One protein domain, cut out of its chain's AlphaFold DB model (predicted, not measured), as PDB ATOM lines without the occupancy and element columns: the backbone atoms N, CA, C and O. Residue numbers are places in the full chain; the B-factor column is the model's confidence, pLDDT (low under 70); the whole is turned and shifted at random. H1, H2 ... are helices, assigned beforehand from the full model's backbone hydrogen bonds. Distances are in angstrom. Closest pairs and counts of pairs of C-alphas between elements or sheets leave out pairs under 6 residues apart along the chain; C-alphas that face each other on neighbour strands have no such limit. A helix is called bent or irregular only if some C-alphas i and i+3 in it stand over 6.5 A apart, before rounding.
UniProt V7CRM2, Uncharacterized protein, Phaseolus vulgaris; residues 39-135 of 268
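What this domain is: This is residues 39 to 135 of the 268 residues of an uncharacterized protein of Phaseolus vulgaris (UniProt V7CRM2). The longest helix, H2, forms an up-and-down bundle with H1 and H5, each running against the one before. H3 packs across the end where H1 turns into H2, and H4 makes a corner with H3. The 97 printed residues, with five named helices in the order H1 to H5, are all helix in class and compact, radius of gyration of the C-alphas 13.3 A, spans 37 by 31 by 21 A.

How they stand to each other: H2, residues 58 to 76, forms a hairpin with H1, residues 39 to 54; closest C-alphas Leu 53 and Tyr 61, 7.4 A. H5, residues 120 to 134, touches H1 with residues 129 to 134 alone; closest C-alphas Ser 49 and Leu 129, 4.7 A. H3, residues 89 to 101, touches residues 58 to 62 alone of H2, about perpendicular at 89 degrees; closest C-alphas Glu 58 and Ile 92, 5.7 A. H4, residues 103 to 115, touches H3 only at the corner, H4 with 105 to 106 alone, H3 with 98 to 100 alone; closest C-alphas Phe 99 and Phe 105, 5.5 A. Every O i to N i+4 pair is within hydrogen-bond range in H3 and H4; 8 of 12 are in H1, 11 of 15 in H2, 6 of 11 in H5.

Where its parts are: H2, 26.5 A, and H5, 18.9 A, are irregular: C-alphas 63 and 66 are 7.3 A apart, 129 and 132 7.8 A. H1, 24.7 A, begins at C-alpha 39 (32.785, -7.808, -42.963); H5 ends at C-alpha 134 (41.955, -26.775, -27.729). H3 measures 18.3 A, H4 18.2 A.

The domain as a whole: The C-alphas farthest apart, Asn 77 and His 101, are 36.9 A apart. The printed part has no cut; residues 77 to 88 form the long link, and pLDDT is under 70 at residues 117 to 121.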
ATOM      1  N   GLU A  39      31.434  -7.411 -42.573       91.19
ATOM      2  CA  GLU A  39      32.785  -7.808 -42.963       91.19
ATOM      3  C   GLU A  39      33.672  -8.010 -41.732       91.19
ATOM      4  O   GLU A  39      34.285  -9.067 -41.586       91.19
ATOM      5  N   ALA A  40      33.667  -7.069 -40.781       91.94
ATOM      6  CA  ALA A  40      34.402  -7.204 -39.523       91.94
ATOM      7  C   ALA A  40      34.001  -8.470 -38.752       91.94
ATOM      8  O   ALA A  40      34.856  -9.154 -38.182       91.94
ATOM      9  N   ARG A  41      32.713  -8.835 -38.770       92.12
ATOM     10  CA  ARG A  41      32.225 -10.088 -38.179       92.12
ATOM     11  C   ARG A  41      32.774 -11.313 -38.910       92.12
ATOM     12  O   ARG A  41      33.185 -12.267 -38.247       92.12
ATOM     13  N   ALA A  42      32.799 -11.302 -40.240       94.12
ATOM     14  CA  ALA A  42      33.349 -12.392 -41.040       94.12
ATOM     15  C   ALA A  42      34.863 -12.552 -40.830       94.12
ATOM     16  O   ALA A  42      35.335 -13.666 -40.594       94.12
ATOM     17  N   TYR A  43      35.614 -11.449 -40.800       95.38
ATOM     18  CA  TYR A  43      37.034 -11.467 -40.456       95.38
ATOM     19  C   TYR A  43      37.270 -11.970 -39.032       95.38
ATOM     20  O   TYR A  43      38.126 -12.825 -38.830       95.38
ATOM     21  N   SER A  44      36.474 -11.528 -38.056       93.88
ATOM     22  CA  SER A  44      36.576 -11.999 -36.665       93.88
ATOM     23  C   SER A  44      36.269 -13.493 -36.535       93.88
ATOM     24  O   SER A  44      36.913 -14.194 -35.755       93.88
ATOM     25  N   TYR A  45      35.309 -14.000 -37.314       95.00
ATOM     26  CA  TYR A  45      34.976 -15.422 -37.384       95.00
ATOM     27  C   TYR A  45      36.155 -16.256 -37.904       95.00
ATOM     28  O   TYR A  45      36.541 -17.233 -37.262       95.00
ATOM     29  N   LEU A  46      36.767 -15.840 -39.019       96.44
ATOM     30  CA  LEU A  46      37.936 -16.513 -39.597       96.44
ATOM     31  C   LEU A  46      39.185 -16.371 -38.714       96.44
ATOM     32  O   LEU A  46      39.931 -17.327 -38.523       96.44
ATOM     33  N   ALA A  47      39.400 -15.201 -38.113       94.88
ATOM     34  CA  ALA A  47      40.482 -14.987 -37.157       94.88
ATOM     35  C   ALA A  47      40.325 -15.900 -35.932       94.88
ATOM     36  O   ALA A  47      41.287 -16.512 -35.476       94.88
ATOM     37  N   SER A  48      39.096 -16.069 -35.441       94.38
ATOM     38  CA  SER A  48      38.806 -16.968 -34.322       94.38
ATOM     39  C   SER A  48      39.029 -18.440 -34.679       94.38
ATOM     40  O   SER A  48      39.458 -19.203 -33.816       94.38
ATOM     41  N   SER A  49      38.788 -18.866 -35.929       95.50
ATOM     42  CA  SER A  49      39.105 -20.246 -36.330       95.50
ATOM     43  C   SER A  49      40.604 -20.533 -36.352       95.50
ATOM     44  O   SER A  49      40.995 -21.676 -36.121       95.50
ATOM     45  N   LEU A  50      41.453 -19.521 -36.575       95.31
ATOM     46  CA  LEU A  50      42.909 -19.695 -36.527       95.31
ATOM     47  C   LEU A  50      43.397 -20.111 -35.137       95.31
ATOM     48  O   LEU A  50      44.423 -20.774 -35.047       95.31
ATOM     49  N   LEU A  51      42.654 -19.827 -34.059       94.94
ATOM     50  CA  LEU A  51      43.028 -20.254 -32.703       94.94
ATOM     51  C   LEU A  51      43.200 -21.779 -32.580       94.94
ATOM     52  O   LEU A  51      43.921 -22.239 -31.701       94.94
ATOM     53  N   ARG A  52      42.617 -22.586 -33.479       94.12
ATOM     54  CA  ARG A  52      42.870 -24.040 -33.539       94.12
ATOM     55  C   ARG A  52      44.347 -24.377 -33.771       94.12
ATOM     56  O   ARG A  52      44.821 -25.389 -33.255       94.12
ATOM     57  N   LEU A  53      45.082 -23.516 -34.482       93.50
ATOM     58  CA  LEU A  53      46.493 -23.704 -34.845       93.50
ATOM     59  C   LEU A  53      47.442 -23.729 -33.646       93.50
ATOM     60  O   LEU A  53      48.585 -24.141 -33.793       93.50
ATOM     61  N   PHE A  54      46.982 -23.367 -32.445       92.31
ATOM     62  CA  PHE A  54      47.758 -23.640 -31.236       92.31
ATOM     63  C   PHE A  54      47.987 -25.137 -31.008       92.31
ATOM     64  O   PHE A  54      48.890 -25.479 -30.250       92.31
ATOM     65  N   ARG A  55      47.181 -26.025 -31.619       88.38
ATOM     66  CA  ARG A  55      47.284 -27.488 -31.463       88.38
ATOM     67  C   ARG A  55      47.090 -28.304 -32.735       88.38
ATOM     68  O   ARG A  55      47.613 -29.415 -32.802       88.38
ATOM     69  N   THR A  56      46.304 -27.830 -33.697       82.44
ATOM     70  CA  THR A  56      46.090 -28.545 -34.960       82.44
ATOM     71  C   THR A  56      47.241 -28.279 -35.919       82.44
ATOM     72  O   THR A  56      47.669 -27.136 -36.043       82.44
ATOM     73  N   ASN A  57      47.690 -29.311 -36.634       85.12
ATOM     74  CA  ASN A  57      48.651 -29.141 -37.721       85.12
ATOM     75  C   ASN A  57      48.027 -28.414 -38.928       85.12
ATOM     76  O   ASN A  57      46.810 -28.207 -39.010       85.12
ATOM     77  N   GLU A  58      48.893 -28.032 -39.857       90.62
ATOM     78  CA  GLU A  58      48.561 -27.234 -41.032       90.62
ATOM     79  C   GLU A  58      47.561 -27.959 -41.940       90.62
ATOM     80  O   GLU A  58      46.555 -27.373 -42.345       90.62
ATOM     81  N   ASP A  59      47.792 -29.251 -42.186       89.94
ATOM     82  CA  ASP A  59      46.962 -30.080 -43.066       89.94
ATOM     83  C   ASP A  59      45.522 -30.193 -42.552       89.94
ATOM     84  O   ASP A  59      44.565 -30.049 -43.317       89.94
ATOM     85  N   ASN A  60      45.349 -30.382 -41.239       90.75
ATOM     86  CA  ASN A  60      44.029 -30.468 -40.621       90.75
ATOM     87  C   ASN A  60      43.265 -29.143 -40.734       90.75
ATOM     88  O   ASN A  60      42.048 -29.154 -40.934       90.75
ATOM     89  N   TYR A  61      43.950 -28.003 -40.603       94.69
ATOM     90  CA  TYR A  61      43.304 -26.701 -40.754       94.69
ATOM     91  C   TYR A  61      42.879 -26.448 -42.202       94.69
ATOM     92  O   TYR A  61      41.736 -26.059 -42.443       94.69
ATOM     93  N   ILE A  62      43.770 -26.714 -43.161       94.69
ATOM     94  CA  ILE A  62      43.500 -26.537 -44.593       94.69
ATOM     95  C   ILE A  62      42.349 -27.441 -45.033       94.69
ATOM     96  O   ILE A  62      41.385 -26.960 -45.627       94.69
ATOM     97  N   GLY A  63      42.380 -28.723 -44.657       93.88
ATOM     98  CA  GLY A  63      41.295 -29.661 -44.946       93.88
ATOM     99  C   GLY A  63      39.950 -29.239 -44.340       93.88
ATOM    100  O   GLY A  63      38.897 -29.482 -44.926       93.88
ATOM    101  N   ALA A  64      39.965 -28.550 -43.195       94.25
ATOM    102  CA  ALA A  64      38.759 -28.043 -42.543       94.25
ATOM    103  C   ALA A  64      38.289 -26.671 -43.062       94.25
ATOM    104  O   ALA A  64      37.191 -26.243 -42.696       94.25
ATOM    105  N   PHE A  65      39.073 -25.966 -43.885       95.88
ATOM    106  CA  PHE A  65      38.827 -24.559 -44.211       95.88
ATOM    107  C   PHE A  65      37.481 -24.329 -44.907       95.88
ATOM    108  O   PHE A  65      36.695 -23.490 -44.471       95.88
ATOM    109  N   ASN A  66      37.143 -25.142 -45.909       94.75
ATOM    110  CA  ASN A  66      35.851 -25.039 -46.597       94.75
ATOM    111  C   ASN A  66      34.667 -25.287 -45.647       94.75
ATOM    112  O   ASN A  66      33.630 -24.627 -45.739       94.75
ATOM    113  N   HIS A  67      34.827 -26.196 -44.681       95.00
ATOM    114  CA  HIS A  67      33.812 -26.446 -43.658       95.00
ATOM    115  C   HIS A  67      33.696 -25.279 -42.662       95.00
ATOM    116  O   HIS A  67      32.598 -24.960 -42.209       95.00
ATOM    117  N   ILE A  68      34.800 -24.594 -42.352       95.88
ATOM    118  CA  ILE A  68      34.781 -23.357 -41.560       95.88
ATOM    119  C   ILE A  68      34.019 -22.264 -42.320       95.88
ATOM    120  O   ILE A  68      33.087 -21.685 -41.771       95.88
ATOM    121  N   VAL A  69      34.354 -22.015 -43.588       95.56
ATOM    122  CA  VAL A  69      33.710 -20.969 -44.402       95.56
ATOM    123  C   VAL A  69      32.204 -21.214 -44.537       95.56
ATOM    124  O   VAL A  69      31.404 -20.326 -44.245       95.56
ATOM    125  N   THR A  70      31.799 -22.432 -44.903       92.69
ATOM    126  CA  THR A  70      30.374 -22.798 -45.027       92.69
ATOM    127  C   THR A  70      29.639 -22.758 -43.683       92.69
ATOM    128  O   THR A  70      28.475 -22.351 -43.623       92.69
ATOM    129  N   GLY A  71      30.337 -23.082 -42.588       93.06
ATOM    130  CA  GLY A  71      29.827 -23.017 -41.222       93.06
ATOM    131  C   GLY A  71      29.351 -21.628 -40.792       93.06
ATOM    132  O   GLY A  71      28.466 -21.542 -39.941       93.06
ATOM    133  N   TYR A  72      29.860 -20.544 -41.388       93.88
ATOM    134  CA  TYR A  72      29.430 -19.175 -41.077       93.88
ATOM    135  C   TYR A  72      27.913 -18.999 -41.229       93.88
ATOM    136  O   TYR A  72      27.249 -18.470 -40.333       93.88
ATOM    137  N   SER A  73      27.351 -19.524 -42.321       90.69
ATOM    138  CA  SER A  73      25.922 -19.387 -42.608       90.69
ATOM    139  C   SER A  73      25.032 -20.087 -41.589       90.69
ATOM    140  O   SER A  73      23.979 -19.559 -41.241       90.69
ATOM    141  N   ARG A  74      25.507 -21.195 -41.010       89.94
ATOM    142  CA  ARG A  74      24.815 -21.920 -39.938       89.94
ATOM    143  C   ARG A  74      24.693 -21.104 -38.652       89.94
ATOM    144  O   ARG A  74      23.716 -21.250 -37.927       89.94
ATOM    145  N   PHE A  75      25.697 -20.293 -38.325       88.69
ATOM    146  CA  PHE A  75      25.717 -19.536 -37.068       88.69
ATOM    147  C   PHE A  75      25.059 -18.164 -37.181       88.69
ATOM    148  O   PHE A  75      24.492 -17.679 -36.202       88.69
ATOM    149  N   TYR A  76      25.129 -17.545 -38.358       89.19
ATOM    150  CA  TYR A  76      24.636 -16.185 -38.574       89.19
ATOM    151  C   TYR A  76      23.374 -16.106 -39.439       89.19
ATOM    152  O   TYR A  76      22.849 -15.008 -39.611       89.19
ATOM    153  N   ASN A  77      22.873 -17.234 -39.962       87.50
ATOM    154  CA  ASN A  77      21.747 -17.306 -40.905       87.50
ATOM    155  C   ASN A  77      21.917 -16.370 -42.118       87.50
ATOM    156  O   ASN A  77      20.953 -15.782 -42.605       87.50
ATOM    157  N   ARG A  78      23.162 -16.188 -42.575       88.31
ATOM    158  CA  ARG A  78      23.544 -15.304 -43.688       88.31
ATOM    159  C   ARG A  78      24.750 -15.872 -44.418       88.31
ATOM    160  O   ARG A  78      25.592 -16.515 -43.798       88.31
ATOM    161  N   GLN A  79      24.866 -15.606 -45.713       88.81
ATOM    162  CA  GLN A  79      26.084 -15.952 -46.445       88.81
ATOM    163  C   GLN A  79      27.275 -15.134 -45.941       88.81
ATOM    164  O   GLN A  79      27.103 -14.046 -45.385       88.81
ATOM    165  N   MET A  80      28.485 -15.678 -46.096       90.69
ATOM    166  CA  MET A  80      29.696 -14.944 -45.747       90.69
ATOM    167  C   MET A  80      29.833 -13.741 -46.698       90.69
ATOM    168  O   MET A  80      29.833 -13.945 -47.909       90.69
ATOM    169  N   PRO A  81      29.942 -12.503 -46.180       91.38
ATOM    170  CA  PRO A  81      29.977 -11.293 -47.006       91.38
ATOM    171  C   PRO A  81      31.325 -11.076 -47.709       91.38
ATOM    172  O   PRO A  81      31.483 -10.112 -48.447       91.38
ATOM    173  N   ILE A  82      32.300 -11.959 -47.474       91.38
ATOM    174  CA  ILE A  82      33.644 -11.902 -48.043       91.38
ATOM    175  C   ILE A  82      33.973 -13.222 -48.742       91.38
ATOM    176  O   ILE A  82      33.460 -14.278 -48.372       91.38
ATOM    177  N   PHE A  83      34.887 -13.159 -49.707       90.25
ATOM    178  CA  PHE A  83      35.465 -14.327 -50.368       90.25
ATOM    179  C   PHE A  83      36.870 -14.557 -49.812       90.25
ATOM    180  O   PHE A  83      37.826 -13.947 -50.302       90.25
ATOM    181  N   PRO A  84      37.028 -15.361 -48.746       90.44
ATOM    182  CA  PRO A  84      38.338 -15.541 -48.157       90.44
ATOM    183  C   PRO A  84      39.227 -16.364 -49.103       90.44
ATOM    184  O   PRO A  84      38.766 -17.365 -49.661       90.44
ATOM    185  N   PRO A  85      40.497 -15.972 -49.290       90.00
ATOM    186  CA  PRO A  85      41.421 -16.750 -50.100       90.00
ATOM    187  C   PRO A  85      41.662 -18.118 -49.455       90.00
ATOM    188  O   PRO A  85      41.642 -18.253 -48.229       90.00
ATOM    189  N   GLN A  86      41.923 -19.129 -50.286       91.94
ATOM    190  CA  GLN A  86      42.329 -20.439 -49.785       91.94
ATOM    191  C   GLN A  86      43.671 -20.315 -49.046       91.94
ATOM    192  O   GLN A  86      44.610 -19.721 -49.588       91.94
ATOM    193  N   PRO A  87      43.780 -20.838 -47.815       93.88
ATOM    194  CA  PRO A  87      45.019 -20.781 -47.060       93.88
ATOM    195  C   PRO A  87      46.093 -21.643 -47.726       93.88
ATOM    196  O   PRO A  87      45.839 -22.781 -48.119       93.88
ATOM    197  N   THR A  88      47.313 -21.116 -47.808       93.56
ATOM    198  CA  THR A  88      48.480 -21.882 -48.261       93.56
ATOM    199  C   THR A  88      49.108 -22.647 -47.102       93.56
ATOM    200  O   THR A  88      49.052 -22.210 -45.947       93.56
ATOM    201  N   VAL A  89      49.756 -23.775 -47.405       93.19
ATOM    202  CA  VAL A  89      50.480 -24.586 -46.413       93.19
ATOM    203  C   VAL A  89      51.553 -23.749 -45.718       93.19
ATOM    204  O   VAL A  89      51.654 -23.761 -44.493       93.19
ATOM    205  N   GLU A  90      52.307 -22.959 -46.476       93.94
ATOM    206  CA  GLU A  90      53.378 -22.100 -45.967       93.94
ATOM    207  C   GLU A  90      52.839 -21.014 -45.029       93.94
ATOM    208  O   GLU A  90      53.431 -20.747 -43.977       93.94
ATOM    209  N   GLY A  91      51.699 -20.408 -45.374       93.56
ATOM    210  CA  GLY A  91      51.061 -19.376 -44.559       93.56
ATOM    211  C   GLY A  91      50.580 -19.930 -43.219       93.56
ATOM    212  O   GLY A  91      50.880 -19.363 -42.166       93.56
ATOM    213  N   ILE A  92      49.895 -21.076 -43.242       95.69
ATOM    214  CA  ILE A  92      49.405 -21.725 -42.021       95.69
ATOM    215  C   ILE A  92      50.560 -22.241 -41.160       95.69
ATOM    216  O   ILE A  92      50.538 -22.036 -39.947       95.69
ATOM    217  N   ARG A  93      51.610 -22.806 -41.769       93.94
ATOM    218  CA  ARG A  93      52.828 -23.227 -41.056       93.94
ATOM    219  C   ARG A  93      53.489 -22.062 -40.329       93.94
ATOM    220  O   ARG A  93      53.896 -22.191 -39.178       93.94
ATOM    221  N   THR A  94      53.561 -20.908 -40.986       93.62
ATOM    222  CA  THR A  94      54.131 -19.692 -40.395       93.62
ATOM    223  C   THR A  94      53.324 -19.242 -39.175       93.62
ATOM    224  O   THR A  94      53.898 -18.965 -38.123       93.62
ATOM    225  N   LEU A  95      51.991 -19.220 -39.270       92.94
ATOM    226  CA  LEU A  95      51.118 -18.864 -38.143       92.94
ATOM    227  C   LEU A  95      51.216 -19.871 -36.986       92.94
ATOM    228  O   LEU A  95      51.364 -19.467 -35.834       92.94
ATOM    229  N   SER A  96      51.193 -21.166 -37.302       92.38
ATOM    230  CA  SER A  96      51.370 -22.276 -36.353       92.38
ATOM    231  C   SER A  96      52.681 -22.141 -35.567       92.38
ATOM    232  O   SER A  96      52.700 -22.229 -34.332       92.38
ATOM    233  N   HIS A  97      53.776 -21.811 -36.263       90.81
ATOM    234  CA  HIS A  97      55.070 -21.540 -35.641       90.81
ATOM    235  C   HIS A  97      54.994 -20.375 -34.645       90.81
ATOM    236  O   HIS A  97      55.417 -20.532 -33.496       90.81
ATOM    237  N   TYR A  98      54.408 -19.238 -35.036       91.12
ATOM    238  CA  TYR A  98      54.262 -18.083 -34.146       91.12
ATOM    239  C   TYR A  98      53.408 -18.388 -32.913       91.12
ATOM    240  O   TYR A  98      53.809 -18.046 -31.801       91.12
ATOM    241  N   PHE A  99      52.268 -19.059 -33.077       91.25
ATOM    242  CA  PHE A  99      51.390 -19.416 -31.956       91.25
ATOM    243  C   PHE A  99      52.065 -20.364 -30.960       91.25
ATOM    244  O   PHE A  99      51.825 -20.281 -29.755       91.25
ATOM    245  N   SER A 100      52.962 -21.223 -31.444       85.25
ATOM    246  CA  SER A 100      53.689 -22.178 -30.606       85.25
ATOM    247  C   SER A 100      54.856 -21.548 -29.833       85.25
ATOM    248  O   SER A 100      55.099 -21.940 -28.687       85.25
ATOM    249  N   HIS A 101      55.557 -20.571 -30.422       85.38
ATOM    250  CA  HIS A 101      56.845 -20.079 -29.904       85.38
ATOM    251  C   HIS A 101      56.809 -18.659 -29.329       85.38
ATOM    252  O   HIS A 101      57.675 -18.307 -28.531       85.38
ATOM    253  N   CYS A 102      55.827 -17.831 -29.683       90.19
ATOM    254  CA  CYS A 102      55.748 -16.466 -29.170       90.19
ATOM    255  C   CYS A 102      54.842 -16.393 -27.932       90.19
ATOM    256  O   CYS A 102      53.632 -16.634 -27.993       90.19
ATOM    257  N   GLY A 103      55.434 -16.010 -26.796       88.38
ATOM    258  CA  GLY A 103      54.740 -15.910 -25.508       88.38
ATOM    259  C   GLY A 103      53.548 -14.949 -25.520       88.38
ATOM    260  O   GLY A 103      52.549 -15.218 -24.859       88.38
ATOM    261  N   VAL A 104      53.593 -13.889 -26.336       93.06
ATOM    262  CA  VAL A 104      52.486 -12.927 -26.483       93.06
ATOM    263  C   VAL A 104      51.228 -13.607 -27.022       93.06
ATOM    264  O   VAL A 104      50.136 -13.369 -26.503       93.06
ATOM    265  N   PHE A 105      51.355 -14.498 -28.011       92.06
ATOM    266  CA  PHE A 105      50.201 -15.223 -28.546       92.06
ATOM    267  C   PHE A 105      49.631 -16.203 -27.521       92.06
ATOM    268  O   PHE A 105      48.414 -16.258 -27.360       92.06
ATOM    269  N   LYS A 106      50.479 -16.909 -26.760       89.50
ATOM    270  CA  LYS A 106      50.013 -17.778 -25.665       89.50
ATOM    271  C   LYS A 106      49.298 -16.986 -24.568       89.50
ATOM    272  O   LYS A 106      48.206 -17.376 -24.163       89.50
ATOM    273  N   ALA A 107      49.849 -15.852 -24.135       90.06
ATOM    274  CA  ALA A 107      49.206 -14.970 -23.159       90.06
ATOM    275  C   ALA A 107      47.867 -14.415 -23.680       90.06
ATOM    276  O   ALA A 107      46.877 -14.365 -22.951       90.06
ATOM    277  N   THR A 108      47.807 -14.058 -24.964       91.81
ATOM    278  CA  THR A 108      46.570 -13.608 -25.617       91.81
ATOM    279  C   THR A 108      45.525 -14.721 -25.648       91.81
ATOM    280  O   THR A 108      44.380 -14.495 -25.260       91.81
ATOM    281  N   LEU A 109      45.913 -15.942 -26.033       92.00
ATOM    282  CA  LEU A 109      45.025 -17.101 -26.001       92.00
ATOM    283  C   LEU A 109      44.511 -17.365 -24.585       92.00
ATOM    284  O   LEU A 109      43.315 -17.581 -24.415       92.00
ATOM    285  N   PHE A 110      45.386 -17.317 -23.576       89.75
ATOM    286  CA  PHE A 110      44.988 -17.483 -22.180       89.75
ATOM    287  C   PHE A 110      43.864 -16.512 -21.819       89.75
ATOM    288  O   PHE A 110      42.823 -16.947 -21.341       89.75
ATOM    289  N   ARG A 111      44.026 -15.219 -22.130       88.56
ATOM    290  CA  ARG A 111      42.999 -14.196 -21.884       88.56
ATOM    291  C   ARG A 111      41.706 -14.478 -22.647       88.56
ATOM    292  O   ARG A 111      40.635 -14.373 -22.060       88.56
ATOM    293  N   ILE A 112      41.784 -14.878 -23.919       89.25
ATOM    294  CA  ILE A 112      40.600 -15.243 -24.718       89.25
ATOM    295  C   ILE A 112      39.842 -16.405 -24.069       89.25
ATOM    296  O   ILE A 112      38.627 -16.329 -23.923       89.25
ATOM    297  N   LEU A 113      40.541 -17.467 -23.663       88.12
ATOM    298  CA  LEU A 113      39.929 -18.649 -23.049       88.12
ATOM    299  C   LEU A 113      39.363 -18.333 -21.659       88.12
ATOM    300  O   LEU A 113      38.254 -18.744 -21.331       88.12
ATOM    301  N   TYR A 114      40.094 -17.544 -20.875       84.75
ATOM    302  CA  TYR A 114      39.725 -17.138 -19.521       84.75
ATOM    303  C   TYR A 114      38.505 -16.210 -19.494       84.75
ATOM    304  O   TYR A 114      37.626 -16.345 -18.637       84.75
ATOM    305  N   CYS A 115      38.435 -15.281 -20.449       80.88
ATOM    306  CA  CYS A 115      37.305 -14.379 -20.653       80.88
ATOM    307  C   CYS A 115      36.202 -14.996 -21.522       80.88
ATOM    308  O   CYS A 115      35.133 -14.404 -21.642       80.88
ATOM    309  N   GLY A 116      36.428 -16.184 -22.094       70.69
ATOM    310  CA  GLY A 116      35.560 -16.882 -23.048       70.69
ATOM    311  C   GLY A 116      34.199 -17.328 -22.503       70.69
ATOM    312  O   GLY A 116      33.494 -18.098 -23.155       70.69
ATOM    313  N   GLY A 117      33.786 -16.831 -21.337       63.31
ATOM    314  CA  GLY A 117      32.408 -16.908 -20.871       63.31
ATOM    315  C   GLY A 117      31.449 -16.184 -21.823       63.31
ATOM    316  O   GLY A 117      31.815 -15.280 -22.569       63.31
ATOM    317  N   GLY A 118      30.188 -16.607 -21.849       60.75
ATOM    318  CA  GLY A 118      29.179 -15.938 -22.665       60.75
ATOM    319  C   GLY A 118      27.847 -16.668 -22.670       60.75
ATOM    320  O   GLY A 118      27.671 -17.680 -21.996       60.75
ATOM    321  N   THR A 119      26.903 -16.150 -23.450       61.59
ATOM    322  CA  THR A 119      25.568 -16.741 -23.584       61.59
ATOM    323  C   THR A 119      25.642 -18.147 -24.192       61.59
ATOM    324  O   THR A 119      26.518 -18.428 -25.015       61.59
ATOM    325  N   LYS A 120      24.672 -19.018 -23.868       65.69
ATOM    326  CA  LYS A 120      24.519 -20.351 -24.499       65.69
ATOM    327  C   LYS A 120      24.509 -20.279 -26.037       65.69
ATOM    328  O   LYS A 120      24.946 -21.199 -26.714       65.69
ATOM    329  N   LYS A 121      24.055 -19.151 -26.601       62.66
ATOM    330  CA  LYS A 121      24.025 -18.898 -28.050       62.66
ATOM    331  C   LYS A 121      25.427 -18.783 -28.669       62.66
ATOM    332  O   LYS A 121      25.615 -19.199 -29.807       62.66
ATOM    333  N   ALA A 122      26.408 -18.253 -27.934       76.12
ATOM    334  CA  ALA A 122      27.796 -18.137 -28.392       76.12
ATOM    335  C   ALA A 122      28.622 -19.414 -28.147       76.12
ATOM    336  O   ALA A 122      29.641 -19.621 -28.803       76.12
ATOM    337  N   GLU A 123      28.179 -20.292 -27.245       80.00
ATOM    338  CA  GLU A 123      28.881 -21.531 -26.889       80.00
ATOM    339  C   GLU A 123      29.061 -22.467 -28.086       80.00
ATOM    340  O   GLU A 123      30.171 -22.933 -28.338       80.00
ATOM    341  N   GLY A 124      28.009 -22.665 -28.889       85.31
ATOM    342  CA  GLY A 124      28.086 -23.495 -30.094       85.31
ATOM    343  C   GLY A 124      29.075 -22.948 -31.128       85.31
ATOM    344  O   GLY A 124      29.767 -23.718 -31.794       85.31
ATOM    345  N   LEU A 125      29.173 -21.619 -31.232       89.12
ATOM    346  CA  LEU A 125      30.104 -20.943 -32.130       89.12
ATOM    347  C   LEU A 125      31.551 -21.097 -31.651       89.12
ATOM    348  O   LEU A 125      32.405 -21.490 -32.441       89.12
ATOM    349  N   ARG A 126      31.835 -20.843 -30.368       88.88
ATOM    350  CA  ARG A 126      33.185 -21.011 -29.797       88.88
ATOM    351  C   ARG A 126      33.639 -22.469 -29.820       88.88
ATOM    352  O   ARG A 126      34.756 -22.751 -30.253       88.88
ATOM    353  N   SER A 127      32.751 -23.389 -29.439       89.69
ATOM    354  CA  SER A 127      32.977 -24.840 -29.506       89.69
ATOM    355  C   SER A 127      33.368 -25.273 -30.908       89.69
ATOM    356  O   SER A 127      34.365 -25.974 -31.088       89.69
ATOM    357  N   PHE A 128      32.620 -24.804 -31.909       92.25
ATOM    358  CA  PHE A 128      32.949 -25.050 -33.301       92.25
ATOM    359  C   PHE A 128      34.294 -24.431 -33.660       92.25
ATOM    360  O   PHE A 128      35.163 -25.143 -34.149       92.25
ATOM    361  N   LEU A 129      34.490 -23.131 -33.431       93.31
ATOM    362  CA  LEU A 129      35.642 -22.386 -33.929       93.31
ATOM    363  C   LEU A 129      36.963 -22.766 -33.272       93.31
ATOM    364  O   LEU A 129      37.947 -22.799 -33.997       93.31
ATOM    365  N   TYR A 130      37.023 -23.078 -31.978       92.38
ATOM    366  CA  TYR A 130      38.302 -23.409 -31.340       92.38
ATOM    367  C   TYR A 130      38.217 -24.282 -30.082       92.38
ATOM    368  O   TYR A 130      39.109 -25.106 -29.899       92.38
ATOM    369  N   GLU A 131      37.191 -24.182 -29.224       90.94
ATOM    370  CA  GLU A 131      37.250 -24.848 -27.904       90.94
ATOM    371  C   GLU A 131      37.348 -26.376 -28.016       90.94
ATOM    372  O   GLU A 131      38.106 -27.000 -27.274       90.94
ATOM    373  N   ASN A 132      36.654 -26.999 -28.976       90.25
ATOM    374  CA  ASN A 132      36.729 -28.453 -29.169       90.25
ATOM    375  C   ASN A 132      38.107 -28.931 -29.650       90.25
ATOM    376  O   ASN A 132      38.458 -30.087 -29.443       90.25
ATOM    377  N   HIS A 133      38.893 -28.052 -30.272       91.44
ATOM    378  CA  HIS A 133      40.239 -28.370 -30.766       91.44
ATOM    379  C   HIS A 133      41.310 -28.134 -29.697       91.44
ATOM    380  O   HIS A 133      42.356 -28.782 -29.695       91.44
ATOM    381  N   LEU A 134      41.036 -27.208 -28.779       92.75
ATOM    382  CA  LEU A 134      41.955 -26.775 -27.729       92.75
ATOM    383  C   LEU A 134      41.721 -27.469 -26.385       92.75
ATOM    384  O   LEU A 134      42.637 -27.566 -25.571       92.75
ATOM    385  N   SER A 135      40.500 -27.928 -26.120       92.06
ATOM    386  CA  SER A 135      40.168 -28.572 -24.852       92.06
ATOM    387  C   SER A 135      40.669 -30.012 -24.793       92.06
ATOM    388  O   SER A 135      40.634 -30.759 -25.768       92.06
TER     389      SER A 135